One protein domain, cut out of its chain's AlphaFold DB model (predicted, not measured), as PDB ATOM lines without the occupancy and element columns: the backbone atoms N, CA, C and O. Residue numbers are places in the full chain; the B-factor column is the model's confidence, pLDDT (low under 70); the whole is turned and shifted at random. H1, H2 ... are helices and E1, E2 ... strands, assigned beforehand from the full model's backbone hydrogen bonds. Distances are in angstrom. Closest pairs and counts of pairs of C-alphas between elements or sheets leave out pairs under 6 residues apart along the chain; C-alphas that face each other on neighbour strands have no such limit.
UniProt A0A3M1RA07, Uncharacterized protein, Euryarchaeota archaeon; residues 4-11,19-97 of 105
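What this domain is: This is residues 4 to 11 and 19 to 97 of the 105 residues of an uncharacterized protein of Euryarchaeota archaeon (UniProt A0A3M1RA07). One small sheet of four parallel strands, E1, E2, E3 and E4, makes the middle of a rounded domain, with H1 and H2 over one face, both running along the strands, and H3 over the other face, set across them. The 87 printed residues hold four named strands and three named helices, in the order E1 H1 E2 H2 E3 H3 E4. The sheet runs E1, E2, E3, E4, and the class is mixed, helices and strands. The whole is compact, with a radius of gyration of the C-alphas of 11.7 A and spans of 31 by 26 by 25 A.

Where its parts are: Residues 4 to 11 hold no named element. E1, residues 22 to 26, begins at C-alpha 22 (-44.105, -8.133, 12.635) and is 13.3 A long. H1, residues 35 to 45, measures 15.5 A, and E2, residues 47 to 51, measures 12.6 A. H2 is residues 54 to 61, 10.3 A, and E3 is residues 66 to 69, 9.6 A. H3, residues 75 to 84, measures 14.4 A and begins at C-alpha 75 (-42.794, -3.036, 25.947). E4, residues 94 to 96, spans 6.3 A and ends at C-alpha 96 (-27.244, -6.276, 23.118).

How they stand to each other: E1 and E4 are the edge strands. E1 and E2 are parallel at 23 degrees, with N 24 and O 48 within hydrogen-bond range at 2.8 A. E2 and E3 are parallel at 23 degrees, with N 67 and O 49 at 2.7 A. E3 and E4 are parallel at 4 degrees, with N 94 and O 66 at 2.8 A. H1 is on the sheet at a height of 9.5 A, over E1 and E2; its closest C-alphas to E2 are those of Leu 42 and Ile 48, 6.9 A apart. H2 is on the same face at a height of 8.1 A, over E3; the closest C-alphas are those of Ala 57 and Ser 66, 5.6 A apart. H1 and H2 are close but not clearly touching, the C-alphas of Leu 39 and Ala 60 being closest at 6.5 A. They run the same way at a tilt of 37 degrees, only just steep. H3 is on the opposite face at a height of 9.6 A, over E2 and, only just, with 3 C-alphas, over E3. On the local plane its line and that of E2 stand at 60.0 degrees, only just across the strands. H3 is apart from H1 and from H2. In H1, H2 and H3 every O i to N i+4 pair is within hydrogen-bond range. There are three strand-helix-strand units, two parallel neighbour strands with a helix between: E1, H1, E2 and E2, H2, E3 have right-handed crossovers, and E3, H3, E4 a left-handed one.

The domain as a whole: The C-alphas of Ala 32 and Gly 87 are the two farthest apart, at 32.2 A. Residues 12 to 18 are not printed, and C-alphas 11 and 19 are 22.4 A apart across this cut. The links E1 to H1 and H3 to E4 are short; the other links between named elements are tight. The mean pLDDT of the printed part is 71.6, and it is under 70 at residues 4 to 11, 19 to 33, 45 to 46 and 97.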
ATOM      1  N   ILE A   4     -46.937  -4.636  16.765       37.66
ATOM      2  CA  ILE A   4     -47.156  -5.852  17.557       37.66
ATOM      3  C   ILE A   4     -46.017  -6.302  18.462       37.66
ATOM      4  O   ILE A   4     -44.992  -6.808  18.028       37.66
ATOM      5  N   ILE A   5     -46.312  -6.224  19.760       44.34
ATOM      6  CA  ILE A   5     -45.681  -6.997  20.823       44.34
ATOM      7  C   ILE A   5     -46.677  -8.109  21.153       44.34
ATOM      8  O   ILE A   5     -47.710  -7.867  21.775       44.34
ATOM      9  N   LEU A   6     -46.419  -9.317  20.651       44.06
ATOM     10  CA  LEU A   6     -47.104 -10.520  21.124       44.06
ATOM     11  C   LEU A   6     -46.473 -10.895  22.460       44.06
ATOM     12  O   LEU A   6     -45.486 -11.617  22.487       44.06
ATOM     13  N   ASP A   7     -47.021 -10.351  23.538       38.41
ATOM     14  CA  ASP A   7     -46.770 -10.865  24.878       38.41
ATOM     15  C   ASP A   7     -47.478 -12.225  25.005       38.41
ATOM     16  O   ASP A   7     -48.631 -12.374  24.577       38.41
ATOM     17  N   VAL A   8     -46.772 -13.256  25.471       41.62
ATOM     18  CA  VAL A   8     -47.139 -14.665  25.247       41.62
ATOM     19  C   VAL A   8     -48.191 -15.136  26.257       41.62
ATOM     20  O   VAL A   8     -47.963 -15.998  27.092       41.62
ATOM     21  N   ASN A   9     -49.399 -14.600  26.124       35.62
ATOM     22  CA  ASN A   9     -50.643 -15.305  26.404       35.62
ATOM     23  C   ASN A   9     -51.306 -15.473  25.033       35.62
ATOM     24  O   ASN A   9     -52.056 -14.596  24.615       35.62
ATOM     25  N   ILE A  10     -50.982 -16.524  24.268       40.59
ATOM     26  CA  ILE A  10     -51.536 -16.705  22.911       40.59
ATOM     27  C   ILE A  10     -52.765 -17.633  22.964       40.59
ATOM     28  O   ILE A  10     -52.633 -18.839  22.741       40.59
ATOM     29  N   PRO A  11     -53.998 -17.130  23.192       30.67
ATOM     30  CA  PRO A  11     -55.191 -17.860  22.820       30.67
ATOM     31  C   PRO A  11     -55.379 -17.755  21.302       30.67
ATOM     32  O   PRO A  11     -55.143 -16.724  20.673       30.67
ATOM     33  N   SER A  19     -48.987  -4.846   6.400       43.59
ATOM     34  CA  SER A  19     -47.693  -5.299   5.875       43.59
ATOM     35  C   SER A  19     -46.435  -4.603   6.415       43.59
ATOM     36  O   SER A  19     -45.393  -4.676   5.767       43.59
ATOM     37  N   GLU A  20     -46.466  -3.962   7.582       47.56
ATOM     38  CA  GLU A  20     -45.333  -3.150   8.051       47.56
ATOM     39  C   GLU A  20     -44.678  -3.692   9.329       47.56
ATOM     40  O   GLU A  20     -44.727  -3.087  10.387       47.56
ATOM     41  N   GLY A  21     -43.983  -4.829   9.191       51.94
ATOM     42  CA  GLY A  21     -43.042  -5.366  10.186       51.94
ATOM     43  C   GLY A  21     -43.703  -6.029  11.397       51.94
ATOM     44  O   GLY A  21     -44.278  -5.359  12.237       51.94
ATOM     45  N   LYS A  22     -43.578  -7.355  11.506       61.00
ATOM     46  CA  LYS A  22     -44.105  -8.133  12.635       61.00
ATOM     47  C   LYS A  22     -42.980  -8.469  13.607       61.00
ATOM     48  O   LYS A  22     -41.884  -8.837  13.176       61.00
ATOM     49  N   VAL A  23     -43.246  -8.360  14.902       63.09
ATOM     50  CA  VAL A  23     -42.276  -8.664  15.956       63.09
ATOM     51  C   VAL A  23     -42.870  -9.715  16.886       63.09
ATOM     52  O   VAL A  23     -44.024  -9.631  17.296       63.09
ATOM     53  N   LEU A  24     -42.079 -10.740  17.181       65.94
ATOM     54  CA  LEU A  24     -42.385 -11.753  18.179       65.94
ATOM     55  C   LEU A  24     -41.471 -11.497  19.375       65.94
ATOM     56  O   LEU A  24     -40.259 -11.665  19.261       65.94
ATOM     57  N   HIS A  25     -42.039 -11.056  20.492       68.69
ATOM     58  CA  HIS A  25     -41.296 -10.825  21.726       68.69
ATOM     59  C   HIS A  25     -41.505 -12.003  22.678       68.69
ATOM     60  O   HIS A  25     -42.636 -12.379  22.955       68.69
ATOM     61  N   ILE A  26     -40.415 -12.588  23.156       64.25
ATOM     62  CA  ILE A  26     -40.401 -13.708  24.091       64.25
ATOM     63  C   ILE A  26     -39.554 -13.277  25.289       64.25
ATOM     64  O   ILE A  26     -38.323 -13.321  25.232       64.25
ATOM     65  N   GLY A  27     -40.236 -12.785  26.328       59.19
ATOM     66  CA  GLY A  27     -39.626 -12.342  27.585       59.19
ATOM     67  C   GLY A  27     -39.212 -13.503  28.503       59.19
ATOM     68  O   GLY A  27     -39.266 -14.656  28.089       59.19
ATOM     69  N   ASP A  28     -38.858 -13.200  29.761       51.34
ATOM     70  CA  ASP A  28     -38.461 -14.160  30.825       51.34
ATOM     71  C   ASP A  28     -39.617 -15.072  31.301       51.34
ATOM     72  O   ASP A  28     -39.670 -15.517  32.448       51.34
ATOM     73  N   ILE A  29     -40.601 -15.308  30.440       45.22
ATOM     74  CA  ILE A  29     -41.780 -16.103  30.736       45.22
ATOM     75  C   ILE A  29     -41.481 -17.523  30.283       45.22
ATOM     76  O   ILE A  29     -41.060 -17.734  29.148       45.22
ATOM     77  N   ASP A  30     -41.719 -18.468  31.186       44.19
ATOM     78  CA  ASP A  30     -41.710 -19.911  30.964       44.19
ATOM     79  C   ASP A  30     -42.669 -20.236  29.805       44.19
ATOM     80  O   ASP A  30     -43.880 -20.409  29.981       44.19
ATOM     81  N   THR A  31     -42.165 -20.171  28.571       53.78
ATOM     82  CA  THR A  31     -42.977 -20.453  27.399       53.78
ATOM     83  C   THR A  31     -43.185 -21.950  27.364       53.78
ATOM     84  O   THR A  31     -42.244 -22.707  27.169       53.78
ATOM     85  N   ALA A  32     -44.437 -22.392  27.473       59.22
ATOM     86  CA  ALA A  32     -44.793 -23.795  27.248       59.22
ATOM     87  C   ALA A  32     -44.483 -24.284  25.813       59.22
ATOM     88  O   ALA A  32     -44.672 -25.460  25.517       59.22
ATOM     89  N   MET A  33     -44.061 -23.375  24.928       65.88
ATOM     90  CA  MET A  33     -43.606 -23.656  23.575       65.88
ATOM     91  C   MET A  33     -42.111 -23.946  23.551       65.88
ATOM     92  O   MET A  33     -41.325 -23.246  24.193       65.88
ATOM     93  N   ASP A  34     -41.732 -24.924  22.740       76.94
ATOM     94  CA  ASP A  34     -40.336 -25.235  22.474       76.94
ATOM     95  C   ASP A  34     -39.697 -24.260  21.460       76.94
ATOM     96  O   ASP A  34     -40.362 -23.513  20.729       76.94
ATOM     97  N   ASP A  35     -38.363 -24.267  21.409       77.25
ATOM     98  CA  ASP A  35     -37.585 -23.443  20.481       77.25
ATOM     99  C   ASP A  35     -37.956 -23.712  19.011       77.25
ATOM    100  O   ASP A  35     -37.925 -22.799  18.182       77.25
ATOM    101  N   GLU A  36     -38.317 -24.949  18.653       81.19
ATOM    102  CA  GLU A  36     -38.658 -25.312  17.272       81.19
ATOM    103  C   GLU A  36     -39.984 -24.685  16.826       81.19
ATOM    104  O   GLU A  36     -40.072 -24.137  15.721       81.19
ATOM    105  N   GLU A  37     -40.992 -24.689  17.693       77.06
ATOM    106  CA  GLU A  37     -42.279 -24.032  17.512       77.06
ATOM    107  C   GLU A  37     -42.096 -22.519  17.388       77.06
ATOM    108  O   GLU A  37     -42.654 -21.901  16.473       77.06
ATOM    109  N   ILE A  38     -41.256 -21.918  18.236       76.88
ATOM    110  CA  ILE A  38     -40.908 -20.493  18.154       76.88
ATOM    111  C   ILE A  38     -40.314 -20.163  16.777       76.88
ATOM    112  O   ILE A  38     -40.779 -19.243  16.091       76.88
ATOM    113  N   LEU A  39     -39.316 -20.929  16.333       78.50
ATOM    114  CA  LEU A  39     -38.672 -20.736  15.031       78.50
ATOM    115  C   LEU A  39     -39.648 -20.957  13.866       78.50
ATOM    116  O   LEU A  39     -39.632 -20.206  12.883       78.50
ATOM    117  N   HIS A  40     -40.539 -21.942  13.980       80.12
ATOM    118  CA  HIS A  40     -41.583 -22.191  12.992       80.12
ATOM    119  C   HIS A  40     -42.529 -20.988  12.851       80.12
ATOM    120  O   HIS A  40     -42.831 -20.562  11.730       80.12
ATOM    121  N   LEU A  41     -42.961 -20.389  13.967       74.25
ATOM    122  CA  LEU A  41     -43.805 -19.191  13.949       74.25
ATOM    123  C   LEU A  41     -43.081 -17.984  13.344       74.25
ATOM    124  O   LEU A  41     -43.675 -17.271  12.528       74.25
ATOM    125  N   LEU A  42     -41.804 -17.773  13.675       76.06
ATOM    126  CA  LEU A  42     -40.997 -16.700  13.081       76.06
ATOM    127  C   LEU A  42     -40.948 -16.806  11.556       76.06
ATOM    128  O   LEU A  42     -41.143 -15.801  10.867       76.06
ATOM    129  N   SER A  43     -40.744 -18.019  11.035       76.00
ATOM    130  CA  SER A  43     -40.749 -18.305   9.599       76.00
ATOM    131  C   SER A  43     -42.111 -18.009   8.969       76.00
ATOM    132  O   SER A  43     -42.212 -17.241   8.010       76.00
ATOM    133  N   LYS A  44     -43.186 -18.540   9.565       74.31
ATOM    134  CA  LYS A  44     -44.562 -18.375   9.077       74.31
ATOM    135  C   LYS A  44     -44.995 -16.915   9.004       74.31
ATOM    136  O   LYS A  44     -45.721 -16.523   8.089       74.31
ATOM    137  N   PHE A  45     -44.583 -16.110   9.979       69.88
ATOM    138  CA  PHE A  45     -44.991 -14.716  10.076       69.88
ATOM    139  C   PHE A  45     -43.946 -13.728   9.556       69.88
ATOM    140  O   PHE A  45     -44.238 -12.536   9.541       69.88
ATOM    141  N   ASN A  46     -42.769 -14.179   9.109       69.81
ATOM    142  CA  ASN A  46     -41.639 -13.316   8.748       69.81
ATOM    143  C   ASN A  46     -41.380 -12.233   9.818       69.81
ATOM    144  O   ASN A  46     -41.338 -11.034   9.526       69.81
ATOM    145  N   SER A  47     -41.309 -12.668  11.076       72.94
ATOM    146  CA  SER A  47     -41.195 -11.781  12.239       72.94
ATOM    147  C   SER A  47     -39.757 -11.672  12.743       72.94
ATOM    148  O   SER A  47     -38.929 -12.541  12.473       72.94
ATOM    149  N   ILE A  48     -39.458 -10.592  13.461       79.88
ATOM    150  CA  ILE A  48     -38.208 -10.451  14.222       79.88
ATOM    151  C   ILE A  48     -38.431 -11.056  15.605       79.88
ATOM    152  O   ILE A  48     -39.413 -10.711  16.256       79.88
ATOM    153  N   LEU A  49     -37.526 -11.926  16.051       84.25
ATOM    154  CA  LEU A  49     -37.526 -12.419  17.425       84.25
ATOM    155  C   LEU A  49     -36.904 -11.380  18.353       84.25
ATOM    156  O   LEU A  49     -35.812 -10.906  18.071       84.25
ATOM    157  N   VAL A  50     -37.534 -11.079  19.478       83.00
ATOM    158  CA  VAL A  50     -36.911 -10.341  20.581       83.00
ATOM    159  C   VAL A  50     -36.906 -11.256  21.793       83.00
ATOM    160  O   VAL A  50     -37.967 -11.754  22.148       83.00
ATOM    161  N   THR A  51     -35.748 -11.523  22.398       81.62
ATOM    162  CA  THR A  51     -35.675 -12.448  23.542       81.62
ATOM    163  C   THR A  51     -34.523 -12.154  24.498       81.62
ATOM    164  O   THR A  51     -33.511 -11.564  24.106       81.62
ATOM    165  N   HIS A  52     -34.684 -12.598  25.746       80.81
ATOM    166  CA  HIS A  52     -33.648 -12.630  26.780       80.81
ATOM    167  C   HIS A  52     -32.854 -13.944  26.795       80.81
ATOM    168  O   HIS A  52     -31.831 -14.035  27.474       80.81
ATOM    169  N   ASP A  53     -33.257 -14.952  26.012       82.31
ATOM    170  CA  ASP A  53     -32.479 -16.179  25.853       82.31
ATOM    171  C   ASP A  53     -31.447 -16.024  24.725       82.31
ATOM    172  O   ASP A  53     -31.751 -15.964  23.529       82.31
ATOM    173  N   ARG A  54     -30.170 -15.998  25.119       83.75
ATOM    174  CA  ARG A  54     -29.036 -15.893  24.195       83.75
ATOM    175  C   ARG A  54     -28.948 -17.081  23.236       83.75
ATOM    176  O   ARG A  54     -28.578 -16.888  22.076       83.75
ATOM    177  N   LYS A  55     -29.227 -18.302  23.705       86.88
ATOM    178  CA  LYS A  55     -29.145 -19.524  22.891       86.88
ATOM    179  C   LYS A  55     -30.235 -19.522  21.831       86.88
ATOM    180  O   LYS A  55     -29.914 -19.712  20.658       86.88
ATOM    181  N   LEU A  56     -31.471 -19.219  22.222       84.31
ATOM    182  CA  LEU A  56     -32.597 -19.100  21.299       84.31
ATOM    183  C   LEU A  56     -32.365 -17.974  20.281       84.31
ATOM    184  O   LEU A  56     -32.518 -18.182  19.077       84.31
ATOM    185  N   ALA A  57     -31.902 -16.801  20.725       85.38
ATOM    186  CA  ALA A  57     -31.574 -15.700  19.821       85.38
ATOM    187  C   ALA A  57     -30.500 -16.077  18.790       85.38
ATOM    188  O   ALA A  57     -30.612 -15.692  17.621       85.38
ATOM    189  N   TYR A  58     -29.481 -16.837  19.204       87.12
ATOM    190  CA  TYR A  58     -28.421 -17.334  18.326       87.12
ATOM    191  C   TYR A  58     -28.903 -18.432  17.371       87.12
ATOM    192  O   TYR A  58     -28.517 -18.466  16.200       87.12
ATOM    193  N   ALA A  59     -29.770 -19.333  17.835       85.88
ATOM    194  CA  ALA A  59     -30.399 -20.333  16.980       85.88
ATOM    195  C   ALA A  59     -31.261 -19.659  15.902       85.88
ATOM    196  O   ALA A  59     -31.119 -19.964  14.713       85.88
ATOM    197  N   ALA A  60     -32.069 -18.674  16.302       84.75
ATOM    198  CA  ALA A  60     -32.884 -17.873  15.402       84.75
ATOM    199  C   ALA A  60     -32.035 -17.089  14.397       84.75
ATOM    200  O   ALA A  60     -32.359 -17.105  13.210       84.75
ATOM    201  N   SER A  61     -30.914 -16.481  14.813       86.25
ATOM    202  CA  SER A  61     -30.090 -15.630  13.938       86.25
ATOM    203  C   SER A  61     -29.486 -16.352  12.729       86.25
ATOM    204  O   SER A  61     -29.043 -15.701  11.788       86.25
ATOM    205  N   LYS A  62     -29.455 -17.693  12.729       86.12
ATOM    206  CA  LYS A  62     -28.966 -18.494  11.591       86.12
ATOM    207  C   LYS A  62     -29.882 -18.429  10.368       86.12
ATOM    208  O   LYS A  62     -29.416 -18.646   9.253       86.12
ATOM    209  N   LYS A  63     -31.184 -18.207  10.571       84.06
ATOM    210  CA  LYS A  63     -32.207 -18.236   9.504       84.06
ATOM    211  C   LYS A  63     -33.177 -17.056   9.555       84.06
ATOM    212  O   LYS A  63     -33.827 -16.747   8.561       84.06
ATOM    213  N   HIS A  64     -33.277 -16.406  10.704       84.44
ATOM    214  CA  HIS A  64     -34.202 -15.326  10.996       84.44
ATOM    215  C   HIS A  64     -33.451 -14.148  11.605       84.44
ATOM    216  O   HIS A  64     -32.256 -14.208  11.885       84.44
ATOM    217  N   ARG A  65     -34.171 -13.049  11.789       84.69
ATOM    218  CA  ARG A  65     -33.648 -11.863  12.455       84.69
ATOM    219  C   ARG A  65     -34.030 -11.934  13.920       84.69
ATOM    220  O   ARG A  65     -35.201 -12.156  14.231       84.69
ATOM    221  N   SER A  66     -33.059 -11.727  14.792       86.25
ATOM    222  CA  SER A  66     -33.272 -11.683  16.231       86.25
ATOM    223  C   SER A  66     -32.648 -10.437  16.850       86.25
ATOM    224  O   SER A  66     -31.663  -9.886  16.362       86.25
ATOM    225  N   LEU A  67     -33.259  -9.979  17.931       85.81
ATOM    226  CA  LEU A  67     -32.768  -8.955  18.826       85.81
ATOM    227  C   LEU A  67     -32.682  -9.596  20.209       85.81
ATOM    228  O   LEU A  67     -33.687  -9.801  20.883       85.81
ATOM    229  N   PHE A  68     -31.469  -9.939  20.610       86.38
ATOM    230  CA  PHE A  68     -31.196 -10.363  21.968       86.38
ATOM    231  C   PHE A  68     -31.004  -9.137  22.857       86.38
ATOM    232  O   PHE A  68     -30.207  -8.250  22.534       86.38
ATOM    233  N   ILE A  69     -31.709  -9.109  23.983       82.88
ATOM    234  CA  ILE A  69     -31.592  -8.062  24.995       82.88
ATOM    235  C   ILE A  69     -31.330  -8.754  26.324       82.88
ATOM    236  O   ILE A  69     -32.129  -9.570  26.754       82.88
ATOM    237  N   LYS A  70     -30.213  -8.450  26.983       79.69
ATOM    238  CA  LYS A  70     -29.851  -9.141  28.230       79.69
ATOM    239  C   LYS A  70     -30.712  -8.745  29.433       79.69
ATOM    240  O   LYS A  70     -30.924  -9.559  30.321       79.69
ATOM    241  N   GLU A  71     -31.137  -7.489  29.491       77.00
ATOM    242  CA  GLU A  71     -31.921  -6.946  30.605       77.00
ATOM    243  C   GLU A  71     -33.409  -6.970  30.256       77.00
ATOM    244  O   GLU A  71     -33.771  -6.681  29.112       77.00
ATOM    245  N   SER A  72     -34.266  -7.289  31.228       73.75
ATOM    246  CA  SER A  72     -35.717  -7.210  31.062       73.75
ATOM    247  C   SER A  72     -36.111  -5.754  30.790       73.75
ATOM    248  O   SER A  72     -35.791  -4.856  31.572       73.75
ATOM    249  N   LEU A  73     -36.779  -5.512  29.664       73.31
ATOM    250  CA  LEU A  73     -37.212  -4.184  29.232       73.31
ATOM    251  C   LEU A  73     -38.732  -4.120  29.168       73.31
ATOM    252  O   LEU A  73     -39.399  -5.108  28.863       73.31
ATOM    253  N   SER A  74     -39.284  -2.933  29.399       73.06
ATOM    254  CA  SER A  74     -40.699  -2.686  29.134       73.06
ATOM    255  C   SER A  74     -41.014  -2.785  27.635       73.06
ATOM    256  O   SER A  74     -40.150  -2.607  26.770       73.06
ATOM    257  N   ALA A  75     -42.286  -3.020  27.317       71.69
ATOM    258  CA  ALA A  75     -42.794  -3.036  25.947       71.69
ATOM    259  C   ALA A  75     -42.394  -1.774  25.147       71.69
ATOM    260  O   ALA A  75     -41.936  -1.870  24.006       71.69
ATOM    261  N   ASP A  76     -42.495  -0.599  25.773       71.06
ATOM    262  CA  ASP A  76     -42.130   0.684  25.165       71.06
ATOM    263  C   ASP A  76     -40.626   0.787  24.878       71.06
ATOM    264  O   ASP A  76     -40.206   1.305  23.839       71.06
ATOM    265  N   GLU A  77     -39.791   0.255  25.770       75.31
ATOM    266  CA  GLU A  77     -38.343   0.217  25.576       75.31
ATOM    267  C   GLU A  77     -37.950  -0.739  24.451       75.31
ATOM    268  O   GLU A  77     -37.105  -0.388  23.627       75.31
ATOM    269  N   ILE A  78     -38.604  -1.897  24.342       75.75
ATOM    270  CA  ILE A  78     -38.405  -2.837  23.232       75.75
ATOM    271  C   ILE A  78     -38.794  -2.189  21.902       75.75
ATOM    272  O   ILE A  78     -38.029  -2.252  20.935       75.75
ATOM    273  N   ALA A  79     -39.940  -1.505  21.850       74.62
ATOM    274  CA  ALA A  79     -40.357  -0.756  20.667       74.62
ATOM    275  C   ALA A  79     -39.315   0.307  20.280       74.62
ATOM    276  O   ALA A  79     -38.927   0.413  19.113       74.62
ATOM    277  N   LEU A  80     -38.780   1.040  21.261       75.56
ATOM    278  CA  LEU A  80     -37.711   2.011  21.039       75.56
ATOM    279  C   LEU A  80     -36.429   1.350  20.504       75.56
ATOM    280  O   LEU A  80     -35.785   1.894  19.601       75.56
ATOM    281  N   CYS A  81     -36.056   0.181  21.029       77.00
ATOM    282  CA  CYS A  81     -34.905  -0.594  20.566       77.00
ATOM    283  C   CYS A  81     -35.053  -1.017  19.107       77.00
ATOM    284  O   CYS A  81     -34.136  -0.819  18.310       77.00
ATOM    285  N   LEU A  82     -36.221  -1.539  18.741       78.12
ATOM    286  CA  LEU A  82     -36.536  -1.937  17.372       78.12
ATOM    287  C   LEU A  82     -36.529  -0.737  16.426       78.12
ATOM    288  O   LEU A  82     -36.020  -0.834  15.310       78.12
ATOM    289  N   GLN A  83     -37.044   0.412  16.873       78.00
ATOM    290  CA  GLN A  83     -37.062   1.633  16.075       78.00
ATOM    291  C   GLN A  83     -35.653   2.141  15.775       78.00
ATOM    292  O   GLN A  83     -35.328   2.400  14.615       78.00
ATOM    293  N   LYS A  84     -34.816   2.275  16.810       79.62
ATOM    294  CA  LYS A  84     -33.436   2.761  16.672       79.62
ATOM    295  C   LYS A  84     -32.607   1.847  15.782       79.62
ATOM    296  O   LYS A  84     -31.861   2.323  14.933       79.62
ATOM    297  N   ASN A  85     -32.797   0.541  15.932       78.50
ATOM    298  CA  ASN A  85     -32.024  -0.465  15.221       78.50
ATOM    299  C   ASN A  85     -32.670  -0.929  13.911       78.50
ATOM    300  O   ASN A  85     -32.185  -1.870  13.290       78.50
ATOM    301  N   ARG A  86     -33.743  -0.277  13.444       78.69
ATOM    302  CA  ARG A  86     -34.515  -0.714  12.268       78.69
ATOM    303  C   ARG A  86     -33.655  -0.896  11.019       78.69
ATOM    304  O   ARG A  86     -33.944  -1.775  10.217       78.69
ATOM    305  N   GLY A  87     -32.634  -0.058  10.828       76.12
ATOM    306  CA  GLY A  87     -31.702  -0.170   9.703       76.12
ATOM    307  C   GLY A  87     -30.887  -1.461   9.762       76.12
ATOM    308  O   GLY A  87     -30.910  -2.238   8.814       76.12
ATOM    309  N   LEU A  88     -30.244  -1.716  10.902       77.94
ATOM    310  CA  LEU A  88     -29.435  -2.912  11.138       77.94
ATOM    311  C   LEU A  88     -30.291  -4.186  11.144       77.94
ATOM    312  O   LEU A  88     -29.947  -5.158  10.480       77.94
ATOM    313  N   LEU A  89     -31.465  -4.150  11.778       77.81
ATOM    314  CA  LEU A  89     -32.421  -5.262  11.828       77.81
ATOM    315  C   LEU A  89     -33.062  -5.598  10.473       77.81
ATOM    316  O   LEU A  89     -33.779  -6.589  10.366       77.81
ATOM    317  N   LYS A  90     -32.836  -4.815   9.408       73.38
ATOM    318  CA  LYS A  90     -33.192  -5.255   8.047       73.38
ATOM    319  C   LYS A  90     -32.242  -6.329   7.531       73.38
ATOM    320  O   LYS A  90     -32.672  -7.165   6.744       73.38
ATOM    321  N   THR A  91     -30.985  -6.295   7.959       75.81
ATOM    322  CA  THR A  91     -29.891  -7.062   7.353       75.81
ATOM    323  C   THR A  91     -29.153  -7.964   8.336       75.81
ATOM    324  O   THR A  91     -28.441  -8.859   7.899       75.81
ATOM    325  N   ALA A  92     -29.305  -7.752   9.645       80.56
ATOM    326  CA  ALA A  92     -28.563  -8.462  10.678       80.56
ATOM    327  C   ALA A  92     -29.405  -8.700  11.939       80.56
ATOM    328  O   ALA A  92     -30.380  -7.996  12.206       80.56
ATOM    329  N   SER A  93     -28.995  -9.701  12.719       85.12
ATOM    330  CA  SER A  93     -29.455  -9.893  14.097       85.12
ATOM    331  C   SER A  93     -28.556  -9.110  15.053       85.12
ATOM    332  O   SER A  93     -27.376  -8.914  14.766       85.12
ATOM    333  N   ILE A  94     -29.098  -8.662  16.182       84.62
ATOM    334  CA  ILE A  94     -28.407  -7.786  17.136       84.62
ATOM    335  C   ILE A  94     -28.371  -8.454  18.503       84.62
ATOM    336  O   ILE A  94     -29.389  -8.943  18.984       84.62
ATOM    337  N   PHE A  95     -27.203  -8.436  19.144       84.25
ATOM    338  CA  PHE A  95     -26.996  -9.002  20.474       84.25
ATOM    339  C   PHE A  95     -26.546  -7.910  21.435       84.25
ATOM    340  O   PHE A  95     -25.380  -7.525  21.457       84.25
ATOM    341  N   CYS A  96     -27.487  -7.395  22.224       79.62
ATOM    342  CA  CYS A  96     -27.244  -6.276  23.118       79.62
ATOM    343  C   CYS A  96     -27.033  -6.763  24.560       79.62
ATOM    344  O   CYS A  96     -27.979  -6.998  25.311       79.62
ATOM    345  N   GLU A  97     -25.762  -6.940  24.936       65.94
ATOM    346  CA  GLU A  97     -25.348  -7.484  26.241       65.94
ATOM    347  C   GLU A  97     -25.197  -6.431  27.354       65.94
ATOM    348  O   GLU A  97     -25.161  -6.794  28.528       65.94
TER     349      GLU A  97